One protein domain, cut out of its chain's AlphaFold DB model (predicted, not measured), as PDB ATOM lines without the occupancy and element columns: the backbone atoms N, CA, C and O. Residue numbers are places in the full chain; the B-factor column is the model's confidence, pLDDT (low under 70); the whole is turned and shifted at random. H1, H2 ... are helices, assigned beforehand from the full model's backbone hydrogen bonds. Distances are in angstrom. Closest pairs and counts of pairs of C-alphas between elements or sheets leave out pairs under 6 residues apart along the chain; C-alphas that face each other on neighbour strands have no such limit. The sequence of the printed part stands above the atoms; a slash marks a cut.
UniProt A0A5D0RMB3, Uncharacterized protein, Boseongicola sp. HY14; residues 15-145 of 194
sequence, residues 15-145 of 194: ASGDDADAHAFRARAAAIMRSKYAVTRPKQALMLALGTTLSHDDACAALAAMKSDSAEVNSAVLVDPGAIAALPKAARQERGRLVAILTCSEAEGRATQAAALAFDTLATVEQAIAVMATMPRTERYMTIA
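What this domain is: This is residues 15 to 145 of the 194 residues of an uncharacterized protein of Boseongicola sp. HY14 (UniProt A0A5D0RMB3). A long helix, H1, has helices packed on it in two groups: H6 and H7 join it in a loose three-helix bundle, with H8 on the side of H6 and H7 away from H1, while H3 and H4 pack on its last third, with short H2 at their end. A long loop, residues 66 to 80, leads from H4 to short H5, and the last printed residues, 138 to 145, reach away as a tail. The printed part has 131 residues with eight named helices, H1 to H8 in chain order, and no named strand; its class is all helix. It is compact, with a radius of gyration of the C-alphas of 15.6 A, and spans 51 by 38 by 23 A.

Where its parts are: Find C-alpha 15 at (123.775, 81.575, 2.945); from there H1, residues 15 to 34, runs 28.2 A to C-alpha 34 at (130.937, 54.307, 1.557). Next come H2, residues 36 to 40, H3, residues 42 to 51, and H4, residues 56 to 65. After the loop look for H5, residues 81 to 86, then H6, residues 89 to 102, which is 20.1 A long. H7 holds residues 111 to 120, and H8, residues 125 to 134, ends at C-alpha 134 at (117.021, 55.676, 22.745).

How they stand to each other: Begin at H1, which with H3 is a hub, each touching four helices. Residues 18 to 26 of H1 touch residues 89 to 95 of H6 at a steep tilt of 42 degrees, the same way; the closest C-alphas, of Ala 22 and Ala 91, are 4.3 A apart. Further along, residues 26 to 30 of H1 touch H7, closest at the C-alphas of Ala 30 and Phe 119, 5.8 A. H6 and H7 form a helical hairpin at a shallow tilt of 28 degrees. H8 touches residues 97 to 101 of H6, with the C-alphas of Ile 101 and Val 125 5.6 A apart, but H1 and H8 are apart. Residues 28 to 33 of H1 touch H3, opposite ways at a shallow tilt of 24 degrees, with the C-alphas of Ala 29 and Ala 49 4.5 A apart. H3 and H4 touch at a steep tilt of 47 degrees, closest at the C-alphas of Leu 48 and Ala 59, 6.7 A. H2 and H3 touch only at the corner, closest at the C-alphas of Ala 38 and Ala 45, 5.3 A. H5 only just touches H3, with 3 pairs of C-alphas within 8 A, the closest those of Gly 51 and Ile 84, 6.6 A. In H1 and H3 to H8 every O i to N i+4 pair is within hydrogen-bond range; H2 has 0 of 1, and 1 of 2 O i to N i+3 pairs.

The domain as a whole: The C-alphas of Ala 15 and Ala 145, the two farthest apart, are 56.3 A apart. The printed part has no cut, and the link from H4 to H5 is long. Look for pLDDT under 70 at residues 15 to 16, 67 to 78, 138 to 142 and 144 to 145; the mean of the printed part is 81.6.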
ATOM      1  N   ALA A  15     124.349  82.746   2.277       54.31
ATOM      2  CA  ALA A  15     123.775  81.575   2.945       54.31
ATOM      3  C   ALA A  15     123.736  80.337   2.028       54.31
ATOM      4  O   ALA A  15     124.123  79.252   2.443       54.31
ATOM      5  N   SER A  16     123.391  80.509   0.744       62.78
ATOM      6  CA  SER A  16     123.413  79.405  -0.228       62.78
ATOM      7  C   SER A  16     124.816  78.865  -0.525       62.78
ATOM      8  O   SER A  16     124.948  77.716  -0.929       62.78
ATOM      9  N   GLY A  17     125.856  79.694  -0.373       71.88
ATOM     10  CA  GLY A  17     127.247  79.281  -0.573       71.88
ATOM     11  C   GLY A  17     127.791  78.502   0.622       71.88
ATOM     12  O   GLY A  17     128.369  77.435   0.443       71.88
ATOM     13  N   ASP A  18     127.524  78.989   1.834       80.81
ATOM     14  CA  ASP A  18     127.930  78.324   3.075       80.81
ATOM     15  C   ASP A  18     127.264  76.940   3.215       80.81
ATOM     16  O   ASP A  18     127.939  75.946   3.500       80.81
ATOM     17  N   ASP A  19     125.964  76.834   2.923       83.88
ATOM     18  CA  ASP A  19     125.251  75.550   2.943       83.88
ATOM     19  C   ASP A  19     125.769  74.584   1.866       83.88
ATOM     20  O   ASP A  19     125.880  73.378   2.108       83.88
ATOM     21  N   ALA A  20     126.132  75.101   0.688       87.06
ATOM     22  CA  ALA A  20     126.720  74.302  -0.382       87.06
ATOM     23  C   ALA A  20     128.109  73.771  -0.002       87.06
ATOM     24  O   ALA A  20     128.392  72.602  -0.261       87.06
ATOM     25  N   ASP A  21     128.944  74.575   0.658       88.44
ATOM     26  CA  ASP A  21     130.271  74.161   1.128       88.44
ATOM     27  C   ASP A  21     130.179  73.094   2.229       88.44
ATOM     28  O   ASP A  21     130.903  72.093   2.198       88.44
ATOM     29  N   ALA A  22     129.261  73.268   3.187       88.69
ATOM     30  CA  ALA A  22     128.984  72.266   4.216       88.69
ATOM     31  C   ALA A  22     128.448  70.963   3.601       88.69
ATOM     32  O   ALA A  22     128.920  69.869   3.926       88.69
ATOM     33  N   HIS A  23     127.504  71.071   2.664       89.62
ATOM     34  CA  HIS A  23     126.957  69.925   1.947       89.62
ATOM     35  C   HIS A  23     128.028  69.203   1.119       89.62
ATOM     36  O   HIS A  23     128.120  67.978   1.178       89.62
ATOM     37  N   ALA A  24     128.860  69.935   0.379       90.88
ATOM     38  CA  ALA A  24     129.937  69.374  -0.431       90.88
ATOM     39  C   ALA A  24     130.972  68.648   0.437       90.88
ATOM     40  O   ALA A  24     131.392  67.537   0.099       90.88
ATOM     41  N   PHE A  25     131.332  69.225   1.589       92.25
ATOM     42  CA  PHE A  25     132.206  68.569   2.560       92.25
ATOM     43  C   PHE A  25     131.604  67.248   3.055       92.25
ATOM     44  O   PHE A  25     132.266  66.209   2.988       92.25
ATOM     45  N   ARG A  26     130.340  67.265   3.505       92.25
ATOM     46  CA  ARG A  26     129.657  66.058   3.994       92.25
ATOM     47  C   ARG A  26     129.528  65.003   2.901       92.25
ATOM     48  O   ARG A  26     129.833  63.844   3.157       92.25
ATOM     49  N   ALA A  27     129.116  65.390   1.695       91.94
ATOM     50  CA  ALA A  27     128.949  64.476   0.567       91.94
ATOM     51  C   ALA A  27     130.265  63.771   0.218       91.94
ATOM     52  O   ALA A  27     130.289  62.553   0.048       91.94
ATOM     53  N   ARG A  28     131.379  64.514   0.198       93.44
ATOM     54  CA  ARG A  28     132.717  63.949  -0.007       93.44
ATOM     55  C   ARG A  28     133.099  62.979   1.110       93.44
ATOM     56  O   ARG A  28     133.531  61.865   0.828       93.44
ATOM     57  N   ALA A  29     132.933  63.386   2.368       91.50
ATOM     58  CA  ALA A  29     133.268  62.549   3.516       91.50
ATOM     59  C   ALA A  29     132.437  61.251   3.537       91.50
ATOM     60  O   ALA A  29     132.987  60.166   3.728       91.50
ATOM     61  N   ALA A  30     131.137  61.346   3.252       91.69
ATOM     62  CA  ALA A  30     130.237  60.203   3.141       91.69
ATOM     63  C   ALA A  30     130.625  59.277   1.979       91.69
ATOM     64  O   ALA A  30     130.618  58.059   2.145       91.69
ATOM     65  N   ALA A  31     131.011  59.824   0.821       91.44
ATOM     66  CA  ALA A  31     131.468  59.026  -0.315       91.44
ATOM     67  C   ALA A  31     132.715  58.198   0.043       91.44
ATOM     68  O   ALA A  31     132.750  56.996  -0.216       91.44
ATOM     69  N   ILE A  32     133.695  58.803   0.724       90.62
ATOM     70  CA  ILE A  32     134.904  58.100   1.188       90.62
ATOM     71  C   ILE A  32     134.530  56.971   2.159       90.62
ATOM     72  O   ILE A  32     135.017  55.847   2.011       90.62
ATOM     73  N   MET A  33     133.618  57.233   3.102       91.31
ATOM     74  CA  MET A  33     133.142  56.244   4.081       91.31
ATOM     75  C   MET A  33     132.298  55.114   3.477       91.31
ATOM     76  O   MET A  33     132.206  54.043   4.072       91.31
ATOM     77  N   ARG A  34     131.699  55.325   2.302       90.75
ATOM     78  CA  ARG A  34     130.937  54.307   1.557       90.75
ATOM     79  C   ARG A  34     131.779  53.566   0.518       90.75
ATOM     80  O   ARG A  34     131.277  52.657  -0.143       90.75
ATOM     81  N   SER A  35     133.050  53.935   0.356       89.31
ATOM     82  CA  SER A  35     133.955  53.243  -0.556       89.31
ATOM     83  C   SER A  35     134.178  51.792  -0.117       89.31
ATOM     84  O   SER A  35     134.173  51.463   1.071       89.31
ATOM     85  N   LYS A  36     134.469  50.905  -1.076       87.62
ATOM     86  CA  LYS A  36     134.793  49.495  -0.786       87.62
ATOM     87  C   LYS A  36     135.978  49.325   0.180       87.62
ATOM     88  O   LYS A  36     136.081  48.305   0.852       87.62
ATOM     89  N   TYR A  37     136.866  50.319   0.252       84.62
ATOM     90  CA  TYR A  37     138.041  50.307   1.122       84.62
ATOM     91  C   TYR A  37     137.714  50.695   2.569       84.62
ATOM     92  O   TYR A  37     138.411  50.266   3.486       84.62
ATOM     93  N   ALA A  38     136.641  51.454   2.798       83.81
ATOM     94  CA  ALA A  38     136.198  51.810   4.142       83.81
ATOM     95  C   ALA A  38     135.677  50.596   4.928       83.81
ATOM     96  O   ALA A  38     135.769  50.583   6.152       83.81
ATOM     97  N   VAL A  39     135.204  49.549   4.241       81.62
ATOM     98  CA  VAL A  39     134.740  48.301   4.873       81.62
ATOM     99  C   VAL A  39     135.873  47.598   5.619       81.62
ATOM    100  O   VAL A  39     135.690  47.141   6.742       81.62
ATOM    101  N   THR A  40     137.057  47.523   5.011       81.12
ATOM    102  CA  THR A  40     138.219  46.862   5.620       81.12
ATOM    103  C   THR A  40     139.030  47.805   6.504       81.12
ATOM    104  O   THR A  40     139.800  47.344   7.343       81.12
ATOM    105  N   ARG A  41     138.889  49.125   6.312       81.00
ATOM    106  CA  ARG A  41     139.717  50.160   6.956       81.00
ATOM    107  C   ARG A  41     138.886  51.375   7.393       81.00
ATOM    108  O   ARG A  41     139.151  52.498   6.951       81.00
ATOM    109  N   PRO A  42     137.883  51.190   8.272       82.94
ATOM    110  CA  PRO A  42     136.928  52.249   8.600       82.94
ATOM    111  C   PRO A  42     137.590  53.423   9.324       82.94
ATOM    112  O   PRO A  42     137.248  54.577   9.080       82.94
ATOM    113  N   LYS A  43     138.588  53.149  10.174       82.25
ATOM    114  CA  LYS A  43     139.322  54.184  10.909       82.25
ATOM    115  C   LYS A  43     140.142  55.059   9.960       82.25
ATOM    116  O   LYS A  43     140.041  56.276  10.024       82.25
ATOM    117  N   GLN A  44     140.913  54.457   9.057       85.31
ATOM    118  CA  GLN A  44     141.734  55.192   8.092       85.31
ATOM    119  C   GLN A  44     140.863  55.991   7.117       85.31
ATOM    120  O   GLN A  44     141.168  57.150   6.849       85.31
ATOM    121  N   ALA A  45     139.755  55.411   6.644       86.50
ATOM    122  CA  ALA A  45     138.798  56.109   5.789       86.50
ATOM    123  C   ALA A  45     138.185  57.328   6.494       86.50
ATOM    124  O   ALA A  45     138.145  58.410   5.912       86.50
ATOM    125  N   LEU A  46     137.794  57.187   7.766       87.25
ATOM    126  CA  LEU A  46     137.246  58.289   8.559       87.25
ATOM    127  C   LEU A  46     138.265  59.413   8.755       87.25
ATOM    128  O   LEU A  46     137.942  60.596   8.645       87.25
ATOM    129  N   MET A  47     139.512  59.040   9.019       86.44
ATOM    130  CA  MET A  47     140.605  59.986   9.190       86.44
ATOM    131  C   MET A  47     140.915  60.753   7.910       86.44
ATOM    132  O   MET A  47     141.072  61.967   7.961       86.44
ATOM    133  N   LEU A  48     140.929  60.080   6.761       87.56
ATOM    134  CA  LEU A  48     141.063  60.731   5.460       87.56
ATOM    135  C   LEU A  48     139.881  61.660   5.165       87.56
ATOM    136  O   LEU A  48     140.088  62.805   4.760       87.56
ATOM    137  N   ALA A  49     138.659  61.194   5.424       88.94
ATOM    138  CA  ALA A  49     137.432  61.941   5.172       88.94
ATOM    139  C   ALA A  49     137.358  63.256   5.968       88.94
ATOM    140  O   ALA A  49     136.931  64.280   5.430       88.94
ATOM    141  N   LEU A  50     137.784  63.233   7.236       89.12
ATOM    142  CA  LEU A  50     137.695  64.377   8.153       89.12
ATOM    143  C   LEU A  50     139.006  65.164   8.307       89.12
ATOM    144  O   LEU A  50     138.984  66.297   8.793       89.12
ATOM    145  N   GLY A  51     140.144  64.563   7.969       84.81
ATOM    146  CA  GLY A  51     141.487  65.097   8.202       84.81
ATOM    147  C   GLY A  51     142.167  65.675   6.965       84.81
ATOM    148  O   GLY A  51     143.198  66.325   7.110       84.81
ATOM    149  N   THR A  52     141.597  65.476   5.772       85.94
ATOM    150  CA  THR A  52     142.175  65.950   4.507       85.94
ATOM    151  C   THR A  52     141.136  66.645   3.622       85.94
ATOM    152  O   THR A  52     139.924  66.569   3.850       85.94
ATOM    153  N   THR A  53     141.616  67.328   2.586       86.19
ATOM    154  CA  THR A  53     140.805  67.899   1.497       86.19
ATOM    155  C   THR A  53     140.837  67.044   0.230       86.19
ATOM    156  O   THR A  53     140.362  67.496  -0.812       86.19
ATOM    157  N   LEU A  54     141.375  65.820   0.308       86.50
ATOM    158  CA  LEU A  54     141.508  64.924  -0.839       86.50
ATOM    159  C   LEU A  54     140.151  64.642  -1.480       86.50
ATOM    160  O   LEU A  54     139.133  64.504  -0.792       86.50
ATOM    161  N   SER A  55     140.149  64.549  -2.810       88.88
ATOM    162  CA  SER A  55     138.974  64.112  -3.552       88.88
ATOM    163  C   SER A  55     138.611  62.673  -3.167       88.88
ATOM    164  O   SER A  55     139.420  61.934  -2.602       88.88
ATOM    165  N   HIS A  56     137.381  62.259  -3.475       90.00
ATOM    166  CA  HIS A  56     136.954  60.877  -3.250       90.00
ATOM    167  C   HIS A  56     137.901  59.866  -3.922       90.00
ATOM    168  O   HIS A  56     138.259  58.859  -3.308       90.00
ATOM    169  N   ASP A  57     138.331  60.154  -5.149       89.62
ATOM    170  CA  ASP A  57     139.143  59.241  -5.948       89.62
ATOM    171  C   ASP A  57     140.579  59.171  -5.424       89.62
ATOM    172  O   ASP A  57     141.111  58.074  -5.253       89.62
ATOM    173  N   ASP A  58     141.166  60.314  -5.052       87.25
ATOM    174  CA  ASP A  58     142.499  60.360  -4.439       87.25
ATOM    175  C   ASP A  58     142.508  59.680  -3.069       87.25
ATOM    176  O   ASP A  58     143.442  58.953  -2.732       87.25
ATOM    177  N   ALA A  59     141.446  59.865  -2.281       87.38
ATOM    178  CA  ALA A  59     141.291  59.186  -1.005       87.38
ATOM    179  C   ALA A  59     141.148  57.667  -1.196       87.38
ATOM    180  O   ALA A  59     141.763  56.900  -0.458       87.38
ATOM    181  N   CYS A  60     140.400  57.214  -2.207       86.38
ATOM    182  CA  CYS A  60     140.306  55.795  -2.549       86.38
ATOM    183  C   CYS A  60     141.645  55.228  -3.030       86.38
ATOM    184  O   CYS A  60     142.001  54.115  -2.642       86.38
ATOM    185  N   ALA A  61     142.401  55.978  -3.833       86.88
ATOM    186  CA  ALA A  61     143.734  55.587  -4.281       86.88
ATOM    187  C   ALA A  61     144.718  55.494  -3.105       86.88
ATOM    188  O   ALA A  61     145.437  54.500  -2.979       86.88
ATOM    189  N   ALA A  62     144.694  56.470  -2.192       86.12
ATOM    190  CA  ALA A  62     145.483  56.452  -0.965       86.12
ATOM    191  C   ALA A  62     145.113  55.250  -0.088       86.12
ATOM    192  O   ALA A  62     145.994  54.512   0.354       86.12
ATOM    193  N   LEU A  63     143.815  54.998   0.108       85.31
ATOM    194  CA  LEU A  63     143.338  53.826   0.836       85.31
ATOM    195  C   LEU A  63     143.764  52.533   0.147       85.31
ATOM    196  O   LEU A  63     144.166  51.620   0.847       85.31
ATOM    197  N   ALA A  64     143.731  52.432  -1.181       85.56
ATOM    198  CA  ALA A  64     144.166  51.239  -1.905       85.56
ATOM    199  C   ALA A  64     145.677  50.980  -1.770       85.56
ATOM    200  O   ALA A  64     146.089  49.828  -1.645       85.56
ATOM    201  N   ALA A  65     146.486  52.042  -1.762       83.19
ATOM    202  CA  ALA A  65     147.942  51.971  -1.656       83.19
ATOM    203  C   ALA A  65     148.444  51.620  -0.242       83.19
ATOM    204  O   ALA A  65     149.572  51.150  -0.084       83.19
ATOM    205  N   MET A  66     147.626  51.818   0.798       78.56
ATOM    206  CA  MET A  66     147.977  51.413   2.162       78.56
ATOM    207  C   MET A  66     148.098  49.881   2.267       78.56
ATOM    208  O   MET A  66     147.214  49.137   1.828       78.56
ATOM    209  N   LYS A  67     149.179  49.397   2.894       68.00
ATOM    210  CA  LYS A  67     149.359  47.969   3.215       68.00
ATOM    211  C   LYS A  67     148.310  47.520   4.237       68.00
ATOM    212  O   LYS A  67     148.087  48.204   5.231       68.00
ATOM    213  N   SER A  68     147.693  46.359   3.998       57.84
ATOM    214  CA  SER A  68     146.608  45.806   4.831       57.84
ATOM    215  C   SER A  68     146.985  45.527   6.288       57.84
ATOM    216  O   SER A  68     146.084  45.521   7.116       57.84
ATOM    217  N   ASP A  69     148.275  45.364   6.599       48.75
ATOM    218  CA  ASP A  69     148.748  44.915   7.920       48.75
ATOM    219  C   ASP A  69     149.383  46.003   8.793       48.75
ATOM    220  O   ASP A  69     149.852  45.721   9.896       48.75
ATOM    221  N   SER A  70     149.403  47.268   8.367       47.84
ATOM    222  CA  SER A  70     149.936  48.322   9.234       47.84
ATOM    223  C   SER A  70     148.880  48.769  10.244       47.84
ATOM    224  O   SER A  70     148.184  49.765  10.053       47.84
ATOM    225  N   ALA A  71     148.833  48.071  11.381       48.94
ATOM    226  CA  ALA A  71     148.270  48.587  12.634       48.94
ATOM    227  C   ALA A  71     148.889  49.950  13.042       48.94
ATOM    228  O   ALA A  71     148.327  50.675  13.860       48.94
ATOM    229  N   GLU A  72     150.011  50.320  12.418       49.75
ATOM    230  CA  GLU A  72     150.811  51.522  12.654       49.75
ATOM    231  C   GLU A  72     150.685  52.601  11.562       49.75
ATOM    232  O   GLU A  72     151.600  53.406  11.383       49.75
ATOM    233  N   VAL A  73     149.583  52.676  10.801       54.12
ATOM    234  CA  VAL A  73     149.335  53.930  10.062       54.12
ATOM    235  C   VAL A  73     149.065  55.012  11.107       54.12
ATOM    236  O   VAL A  73     147.955  55.121  11.630       54.12
ATOM    237  N   ASN A  74     150.120  55.753  11.456       52.22
ATOM    238  CA  ASN A  74     150.114  56.793  12.472       52.22
ATOM    239  C   ASN A  74     148.919  57.717  12.246       52.22
ATOM    240  O   ASN A  74     148.843  58.433  11.249       52.22
ATOM    241  N   SER A  75     147.997  57.733  13.203       52.66
ATOM    242  CA  SER A  75     146.804  58.576  13.156       52.66
ATOM    243  C   SER A  75     147.146  60.073  13.069       52.66
ATOM    244  O   SER A  75     146.375  60.870  12.553       52.66
ATOM    245  N   ALA A  76     148.333  60.485  13.505       50.66
ATOM    246  CA  ALA A  76     148.785  61.862  13.329       50.66
ATOM    247  C   ALA A  76     149.139  62.211  11.868       50.66
ATOM    248  O   ALA A  76     149.052  63.371  11.489       50.66
ATOM    249  N   VAL A  77     149.519  61.230  11.040       52.97
ATOM    250  CA  VAL A  77     150.050  61.467   9.683       52.97
ATOM    251  C   VAL A  77     148.946  61.774   8.667       52.97
ATOM    252  O   VAL A  77     149.194  62.456   7.680       52.97
ATOM    253  N   LEU A  78     147.719  61.301   8.905       64.31
ATOM    254  CA  LEU A  78     146.583  61.503   7.992       64.31
ATOM    255  C   LEU A  78     145.729  62.734   8.327       64.31
ATOM    256  O   LEU A  78     144.791  63.042   7.596       64.31
ATOM    257  N   VAL A  79     146.020  63.416   9.436       73.19
ATOM    258  CA  VAL A  79     145.331  64.648   9.824       73.19
ATOM    259  C   VAL A  79     146.246  65.810   9.483       73.19
ATOM    260  O   VAL A  79     147.218  66.056  10.191       73.19
ATOM    261  N   ASP A  80     145.927  66.532   8.412       78.56
ATOM    262  CA  ASP A  80     146.650  67.745   8.047       78.56
ATOM    263  C   ASP A  80     145.943  68.971   8.660       78.56
ATOM    264  O   ASP A  80     144.877  69.384   8.182       78.56
ATOM    265  N   PRO A  81     146.494  69.581   9.729       76.12
ATOM    266  CA  PRO A  81     145.906  70.774  10.330       76.12
ATOM    267  C   PRO A  81     145.861  71.960   9.353       76.12
ATOM    268  O   PRO A  81     144.959  72.794   9.466       76.12
ATOM    269  N   GLY A  82     146.773  72.023   8.375       81.00
ATOM    270  CA  GLY A  82     146.770  73.026   7.312       81.00
ATOM    271  C   GLY A  82     145.583  72.853   6.368       81.00
ATOM    272  O   GLY A  82     144.847  73.812   6.125       81.00
ATOM    273  N   ALA A  83     145.319  71.623   5.918       81.94
ATOM    274  CA  ALA A  83     144.135  71.300   5.122       81.94
ATOM    275  C   ALA A  83     142.830  71.618   5.867       81.94
ATOM    276  O   ALA A  83     141.897  72.162   5.277       81.94
ATOM    277  N   ILE A  84     142.763  71.336   7.173       83.75
ATOM    278  CA  ILE A  84     141.588  71.666   7.993       83.75
ATOM    279  C   ILE A  84     141.399  73.184   8.089       83.75
ATOM    280  O   ILE A  84     140.270  73.662   7.986       83.75
ATOM    281  N   ALA A  85     142.475  73.953   8.274       84.69
ATOM    282  CA  ALA A  85     142.409  75.411   8.344       84.69
ATOM    283  C   ALA A  85     142.011  76.053   7.004       84.69
ATOM    284  O   ALA A  85     141.328  77.079   7.006       84.69
ATOM    285  N   ALA A  86     142.391  75.431   5.883       85.94
ATOM    286  CA  ALA A  86     142.069  75.876   4.528       85.94
ATOM    287  C   ALA A  86     140.602  75.640   4.122       85.94
ATOM    288  O   ALA A  86     140.146  76.194   3.123       85.94
ATOM    289  N   LEU A  87     139.845  74.838   4.880       87.44
ATOM    290  CA  LEU A  87     138.426  74.618   4.611       87.44
ATOM    291  C   LEU A  87     137.608  75.917   4.776       87.44
ATOM    292  O   LEU A  87     137.822  76.678   5.735       87.44
ATOM    293  N   PRO A  88     136.585  76.127   3.922       91.00
ATOM    294  CA  PRO A  88     135.578  77.160   4.135       91.00
ATOM    295  C   PRO A  88     134.985  77.090   5.546       91.00
ATOM    296  O   PRO A  88     134.932  76.027   6.174       91.00
ATOM    297  N   LYS A  89     134.526  78.232   6.071       90.56
ATOM    298  CA  LYS A  89     134.001  78.324   7.445       90.56
ATOM    299  C   LYS A  89     132.882  77.306   7.695       90.56
ATOM    300  O   LYS A  89     132.929  76.606   8.704       90.56
ATOM    301  N   ALA A  90     131.932  77.194   6.770       88.94
ATOM    302  CA  ALA A  90     130.816  76.263   6.875       88.94
ATOM    303  C   ALA A  90     131.270  74.791   6.847       88.94
ATOM    304  O   ALA A  90     130.843  73.993   7.677       88.94
ATOM    305  N   ALA A  91     132.235  74.442   5.990       89.88
ATOM    306  CA  ALA A  91     132.834  73.106   5.968       89.88
ATOM    307  C   ALA A  91     133.570  72.763   7.281       89.88
ATOM    308  O   ALA A  91     133.495  71.632   7.760       89.88
ATOM    309  N   ARG A  92     134.246  73.736   7.911       91.50
ATOM    310  CA  ARG A  92     134.861  73.543   9.240       91.50
ATOM    311  C   ARG A  92     133.826  73.324  10.337       91.50
ATOM    312  O   ARG A  92     134.050  72.488  11.211       91.50
ATOM    313  N   GLN A  93     132.715  74.056  10.296       91.31
ATOM    314  CA  GLN A  93     131.606  73.871  11.235       91.31
ATOM    315  C   GLN A  93     130.974  72.486  11.074       91.31
ATOM    316  O   GLN A  93     130.809  71.780  12.067       91.31
ATOM    317  N   GLU A  94     130.727  72.055   9.837       91.75
ATOM    318  CA  GLU A  94     130.179  70.726   9.553       91.75
ATOM    319  C   GLU A  94     131.131  69.611  10.000       91.75
ATOM    320  O   GLU A  94     130.714  68.654  10.650       91.75
ATOM    321  N   ARG A  95     132.439  69.761   9.754       93.25
ATOM    322  CA  ARG A  95     133.454  68.857  10.312       93.25
ATOM    323  C   ARG A  95     133.372  68.799  11.838       93.25
ATOM    324  O   ARG A  95     133.439  67.713  12.404       93.25
ATOM    325  N   GLY A  96     133.251  69.950  12.499       90.75
ATOM    326  CA  GLY A  96     133.107  70.035  13.953       90.75
ATOM    327  C   GLY A  96     131.890  69.262  14.459       90.75
ATOM    328  O   GLY A  96     132.024  68.475  15.392       90.75
ATOM    329  N   ARG A  97     130.738  69.414  13.793       93.81
ATOM    330  CA  ARG A  97     129.509  68.663  14.088       93.81
ATOM    331  C   ARG A  97     129.722  67.157  13.950       93.81
ATOM    332  O   ARG A  97     129.412  66.412  14.874       93.81
ATOM    333  N   LEU A  98     130.277  66.712  12.822       91.88
ATOM    334  CA  LEU A  98     130.532  65.294  12.555       91.88
ATOM    335  C   LEU A  98     131.463  64.683  13.607       91.88
ATOM    336  O   LEU A  98     131.163  63.623  14.146       91.88
ATOM    337  N   VAL A  99     132.562  65.370  13.940       91.31
ATOM    338  CA  VAL A  99     133.489  64.922  14.990       91.31
ATOM    339  C   VAL A  99     132.773  64.835  16.335       91.31
ATOM    340  O   VAL A  99     132.864  63.801  16.981       91.31
ATOM    341  N   ALA A 100     132.011  65.862  16.723       90.12
ATOM    342  CA  ALA A 100     131.298  65.879  17.998       90.12
ATOM    343  C   ALA A 100     130.305  64.712  18.142       90.12
ATOM    344  O   ALA A 100     130.248  64.100  19.204       90.12
ATOM    345  N   ILE A 101     129.571  64.367  17.078       90.12
ATOM    346  CA  ILE A 101     128.646  63.220  17.076       90.12
ATOM    347  C   ILE A 101     129.411  61.894  17.175       90.12
ATOM    348  O   ILE A 101     128.996  60.991  17.893       90.12
ATOM    349  N   LEU A 102     130.534  61.767  16.467       89.00
ATOM    350  CA  LEU A 102     131.317  60.529  16.427       89.00
ATOM    351  C   LEU A 102     132.126  60.269  17.703       89.00
ATOM    352  O   LEU A 102     132.481  59.122  17.963       89.00
ATOM    353  N   THR A 103     132.446  61.310  18.475       88.06
ATOM    354  CA  THR A 103     133.255  61.209  19.701       88.06
ATOM    355  C   THR A 103     132.450  61.380  20.986       88.06
ATOM    356  O   THR A 103     133.054  61.471  22.055       88.06
ATOM    357  N   CYS A 104     131.120  61.485  20.923       88.19
ATOM    358  CA  CYS A 104     130.315  61.603  22.136       88.19
ATOM    359  C   CYS A 104     130.285  60.276  22.911       88.19
ATOM    360  O   CYS A 104     130.474  59.196  22.346       88.19
ATOM    361  N   SER A 105     130.024  60.347  24.217       85.69
ATOM    362  CA  SER A 105     129.927  59.173  25.095       85.69
ATOM    363  C   SER A 105     128.886  58.166  24.611       85.69
ATOM    364  O   SER A 105     129.054  56.956  24.728       85.69
ATOM    365  N   GLU A 106     127.800  58.650  24.023       83.69
ATOM    366  CA  GLU A 106     126.697  57.830  23.541       83.69
ATOM    367  C   GLU A 106     127.059  57.064  22.263       83.69
ATOM    368  O   GLU A 106     126.410  56.055  21.975       83.69
ATOM    369  N   ALA A 107     128.093  57.482  21.530       83.56
ATOM    370  CA  ALA A 107     128.608  56.765  20.368       83.56
ATOM    371  C   ALA A 107     129.466  55.545  20.756       83.56
ATOM    372  O   ALA A 107     129.740  54.687  19.909       83.56
ATOM    373  N   GLU A 108     129.866  55.418  22.026       81.62
ATOM    374  CA  GLU A 108     130.633  54.271  22.508       81.62
ATOM    375  C   GLU A 108     129.825  52.968  22.363       81.62
ATOM    376  O   GLU A 108     128.664  52.869  22.765       81.62
ATOM    377  N   GLY A 109     130.421  51.965  21.708       74.31
ATOM    378  CA  GLY A 109     129.733  50.718  21.343       74.31
ATOM    379  C   GLY A 109     128.698  50.857  20.213       74.31
ATOM    380  O   GLY A 109     128.018  49.883  19.884       74.31
ATOM    381  N   ARG A 110     128.574  52.045  19.602       81.19
ATOM    382  CA  ARG A 110     127.592  52.378  18.553       81.19
ATOM    383  C   ARG A 110     128.194  53.165  17.381       81.19
ATOM    384  O   ARG A 110     127.530  53.985  16.753       81.19
ATOM    385  N   ALA A 111     129.465  52.914  17.065       81.56
ATOM    386  CA  ALA A 111     130.215  53.687  16.070       81.56
ATOM    387  C   ALA A 111     129.573  53.681  14.667       81.56
ATOM    388  O   ALA A 111     129.609  54.689  13.965       81.56
ATOM    389  N   THR A 112     128.957  52.568  14.256       81.94
ATOM    390  CA  THR A 112     128.268  52.464  12.960       81.94
ATOM    391  C   THR A 112     126.966  53.261  12.942       81.94
ATOM    392  O   THR A 112     126.710  53.968  11.968       81.94
ATOM    393  N   GLN A 113     126.170  53.208  14.017       85.56
ATOM    394  CA  GLN A 113     124.951  54.012  14.135       85.56
ATOM    395  C   GLN A 113     125.271  55.508  14.221       85.56
ATOM    396  O   GLN A 113     124.627  56.310  13.548       85.56
ATOM    397  N   ALA A 114     126.300  55.880  14.988       86.81
ATOM    398  CA  ALA A 114     126.769  57.258  15.089       86.81
ATOM    399  C   ALA A 114     127.245  57.794  13.731       86.81
ATOM    400  O   ALA A 114     126.910  58.918  13.364       86.81
ATOM    401  N   ALA A 115     127.966  56.983  12.946       86.50
ATOM    402  CA  ALA A 115     128.389  57.358  11.599       86.50
ATOM    403  C   ALA A 115     127.204  57.548  10.644       86.50
ATOM    404  O   ALA A 115     127.149  58.565   9.956       86.50
ATOM    405  N   ALA A 116     126.241  56.622  10.631       87.31
ATOM    406  CA  ALA A 116     125.031  56.769   9.820       87.31
ATOM    407  C   ALA A 116     124.275  58.056  10.187       87.31
ATOM    408  O   ALA A 116     123.948  58.866   9.324       87.31
ATOM    409  N   LEU A 117     124.089  58.314  11.481       88.56
ATOM    410  CA  LEU A 117     123.410  59.515  11.957       88.56
ATOM    411  C   LEU A 117     124.166  60.797  11.581       88.56
ATOM    412  O   LEU A 117     123.556  61.760  11.120       88.56
ATOM    413  N   ALA A 118     125.490  60.805  11.725       89.69
ATOM    414  CA  ALA A 118     126.331  61.953  11.412       89.69
ATOM    415  C   ALA A 118     126.335  62.286   9.907       89.69
ATOM    416  O   ALA A 118     126.171  63.452   9.537       89.69
ATOM    417  N   PHE A 119     126.510  61.282   9.041       89.25
ATOM    418  CA  PHE A 119     126.697  61.483   7.599       89.25
ATOM    419  C   PHE A 119     125.397  61.508   6.790       89.25
ATOM    420  O   PHE A 119     125.344  62.205   5.775       89.25
ATOM    421  N   ASP A 120     124.359  60.794   7.223       87.88
ATOM    422  CA  ASP A 120     123.110  60.676   6.460       87.88
ATOM    423  C   ASP A 120     122.060  61.705   6.890       87.88
ATOM    424  O   ASP A 120     121.068  61.909   6.189       87.88
ATOM    425  N   THR A 121     122.276  62.388   8.020       87.94
ATOM    426  CA  THR A 121     121.330  63.373   8.553       87.94
ATOM    427  C   THR A 121     121.981  64.723   8.855       87.94
ATOM    428  O   THR A 121     123.184  64.841   9.088       87.94
ATOM    429  N   LEU A 122     121.137  65.756   8.890       88.25
ATOM    430  CA  LEU A 122     121.473  67.108   9.348       88.25
ATOM    431  C   LEU A 122     121.239  67.292  10.857       88.25
ATOM    432  O   LEU A 122     121.104  68.423  11.317       88.25
ATOM    433  N   ALA A 123     121.154  66.199  11.624       86.88
ATOM    434  CA  ALA A 123     120.897  66.273  13.055       86.88
ATOM    435  C   ALA A 123     121.957  67.130  13.760       86.88
ATOM    436  O   ALA A 123     123.161  67.006  13.488       86.88
ATOM    437  N   THR A 124     121.509  67.984  14.681       90.75
ATOM    438  CA  THR A 124     122.425  68.676  15.593       90.75
ATOM    439  C   THR A 124     123.091  67.670  16.529       90.75
ATOM    440  O   THR A 124     122.656  66.521  16.643       90.75
ATOM    441  N   VAL A 125     124.154  68.089  17.216       88.81
ATOM    442  CA  VAL A 125     124.860  67.223  18.172       88.81
ATOM    443  C   VAL A 125     123.900  66.747  19.268       88.81
ATOM    444  O   VAL A 125     123.869  65.566  19.596       88.81
ATOM    445  N   GLU A 126     123.041  67.634  19.767       88.81
ATOM    446  CA  GLU A 126     122.060  67.339  20.813       88.81
ATOM    447  C   GLU A 126     120.988  66.360  20.325       88.81
ATOM    448  O   GLU A 126     120.644  65.406  21.022       88.81
ATOM    449  N   GLN A 127     120.482  66.566  19.104       89.19
ATOM    450  CA  GLN A 127     119.520  65.652  18.488       89.19
ATOM    451  C   GLN A 127     120.137  64.270  18.276       89.19
ATOM    452  O   GLN A 127     119.487  63.257  18.533       89.19
ATOM    453  N   ALA A 128     121.400  64.223  17.851       89.06
ATOM    454  CA  ALA A 128     122.104  62.973  17.642       89.06
ATOM    455  C   ALA A 128     122.299  62.203  18.956       89.06
ATOM    456  O   ALA A 128     122.032  61.003  19.010       89.06
ATOM    457  N   ILE A 129     122.684  62.899  20.030       88.81
ATOM    458  CA  ILE A 129     122.796  62.333  21.382       88.81
ATOM    459  C   ILE A 129     121.446  61.782  21.855       88.81
ATOM    460  O   ILE A 129     121.386  60.652  22.335       88.81
ATOM    461  N   ALA A 130     120.355  62.531  21.675       88.75
ATOM    462  CA  ALA A 130     119.019  62.093  22.077       88.75
ATOM    463  C   ALA A 130     118.565  60.827  21.330       88.75
ATOM    464  O   ALA A 130     118.031  59.902  21.941       88.75
ATOM    465  N   VAL A 131     118.817  60.752  20.019       87.69
ATOM    466  CA  VAL A 131     118.535  59.552  19.218       87.69
ATOM    467  C   VAL A 131     119.404  58.384  19.680       87.69
ATOM    468  O   VAL A 131     118.896  57.292  19.913       87.69
ATOM    469  N   MET A 132     120.703  58.598  19.892       86.25
ATOM    470  CA  MET A 132     121.585  57.538  20.380       86.25
ATOM    471  C   MET A 132     121.203  57.066  21.786       86.25
ATOM    472  O   MET A 132     121.359  55.887  22.085       86.25
ATOM    473  N   ALA A 133     120.663  57.923  22.650       85.56
ATOM    474  CA  ALA A 133     120.198  57.521  23.976       85.56
ATOM    475  C   ALA A 133     119.030  56.518  23.923       85.56
ATOM    476  O   ALA A 133     118.948  55.650  24.789       85.56
ATOM    477  N   THR A 134     118.166  56.592  22.906       85.50
ATOM    478  CA  THR A 134     117.021  55.676  22.745       85.50
ATOM    479  C   THR A 134     117.346  54.426  21.930       85.50
ATOM    480  O   THR A 134     116.602  53.447  21.980       85.50
ATOM    481  N   MET A 135     118.458  54.424  21.191       78.75
ATOM    482  CA  MET A 135     118.867  53.274  20.390       78.75
ATOM    483  C   MET A 135     119.386  52.122  21.262       78.75
ATOM    484  O   MET A 135     120.216  52.356  22.153       78.75
ATOM    485  N   PRO A 136     119.001  50.866  20.960       73.56
ATOM    486  CA  PRO A 136     119.573  49.707  21.628       73.56
ATOM    487  C   PRO A 136     121.087  49.703  21.415       73.56
ATOM    488  O   PRO A 136     121.583  49.915  20.303       73.56
ATOM    489  N   ARG A 137     121.843  49.501  22.497       71.38
ATOM    490  CA  ARG A 137     123.279  49.253  22.381       71.38
ATOM    491  C   ARG A 137     123.442  47.925  21.659       71.38
ATOM    492  O   ARG A 137     122.771  46.955  22.002       71.38
ATOM    493  N   THR A 138     124.319  47.885  20.661       63.31
ATOM    494  CA  THR A 138     124.766  46.609  20.103       63.31
ATOM    495  C   THR A 138     125.631  45.957  21.178       63.31
ATOM    496  O   THR A 138     126.852  46.104  21.191       63.31
ATOM    497  N   GLU A 139     124.996  45.329  22.165       56.53
ATOM    498  CA  GLU A 139     125.685  44.409  23.055       56.53
ATOM    499  C   GLU A 139     126.330  43.339  22.175       56.53
ATOM    500  O   GLU A 139     125.780  42.977  21.130       56.53
ATOM    501  N   ARG A 140     127.546  42.918  22.548       57.66
ATOM    502  CA  ARG A 140     128.294  41.859  21.863       57.66
ATOM    503  C   ARG A 140     127.318  40.801  21.362       57.66
ATOM    504  O   ARG A 140     126.590  40.222  22.164       57.66
ATOM    505  N   TYR A 141     127.327  40.530  20.059       57.44
ATOM    506  CA  TYR A 141     126.705  39.313  19.560       57.44
ATOM    507  C   TYR A 141     127.321  38.158  20.350       57.44
ATOM    508  O   TYR A 141     128.528  37.932  20.242       57.44
ATOM    509  N   MET A 142     126.514  37.495  21.183       55.59
ATOM    510  CA  MET A 142     126.957  36.300  21.891       55.59
ATOM    511  C   MET A 142     127.499  35.336  20.844       55.59
ATOM    512  O   MET A 142     126.863  35.096  19.808       55.59
ATOM    513  N   THR A 143     128.703  34.836  21.082       72.62
ATOM    514  CA  THR A 143     129.317  33.834  20.217       72.62
ATOM    515  C   THR A 143     128.403  32.610  20.127       72.62
ATOM    516  O   THR A 143     127.589  32.355  21.014       72.62
ATOM    517  N   ILE A 144     128.531  31.818  19.058       67.12
ATOM    518  CA  ILE A 144     127.757  30.571  18.916       67.12
ATOM    519  C   ILE A 144     127.973  29.661  20.139       67.12
ATOM    520  O   ILE A 144     127.029  29.028  20.595       67.12
ATOM    521  N   ALA A 145     129.181  29.662  20.713       66.94
ATOM    522  CA  ALA A 145     129.502  28.938  21.940       66.94
ATOM    523  C   ALA A 145     128.749  29.480  23.169       66.94
ATOM    524  O   ALA A 145     128.205  28.703  23.944       66.94
TER     525      ALA A 145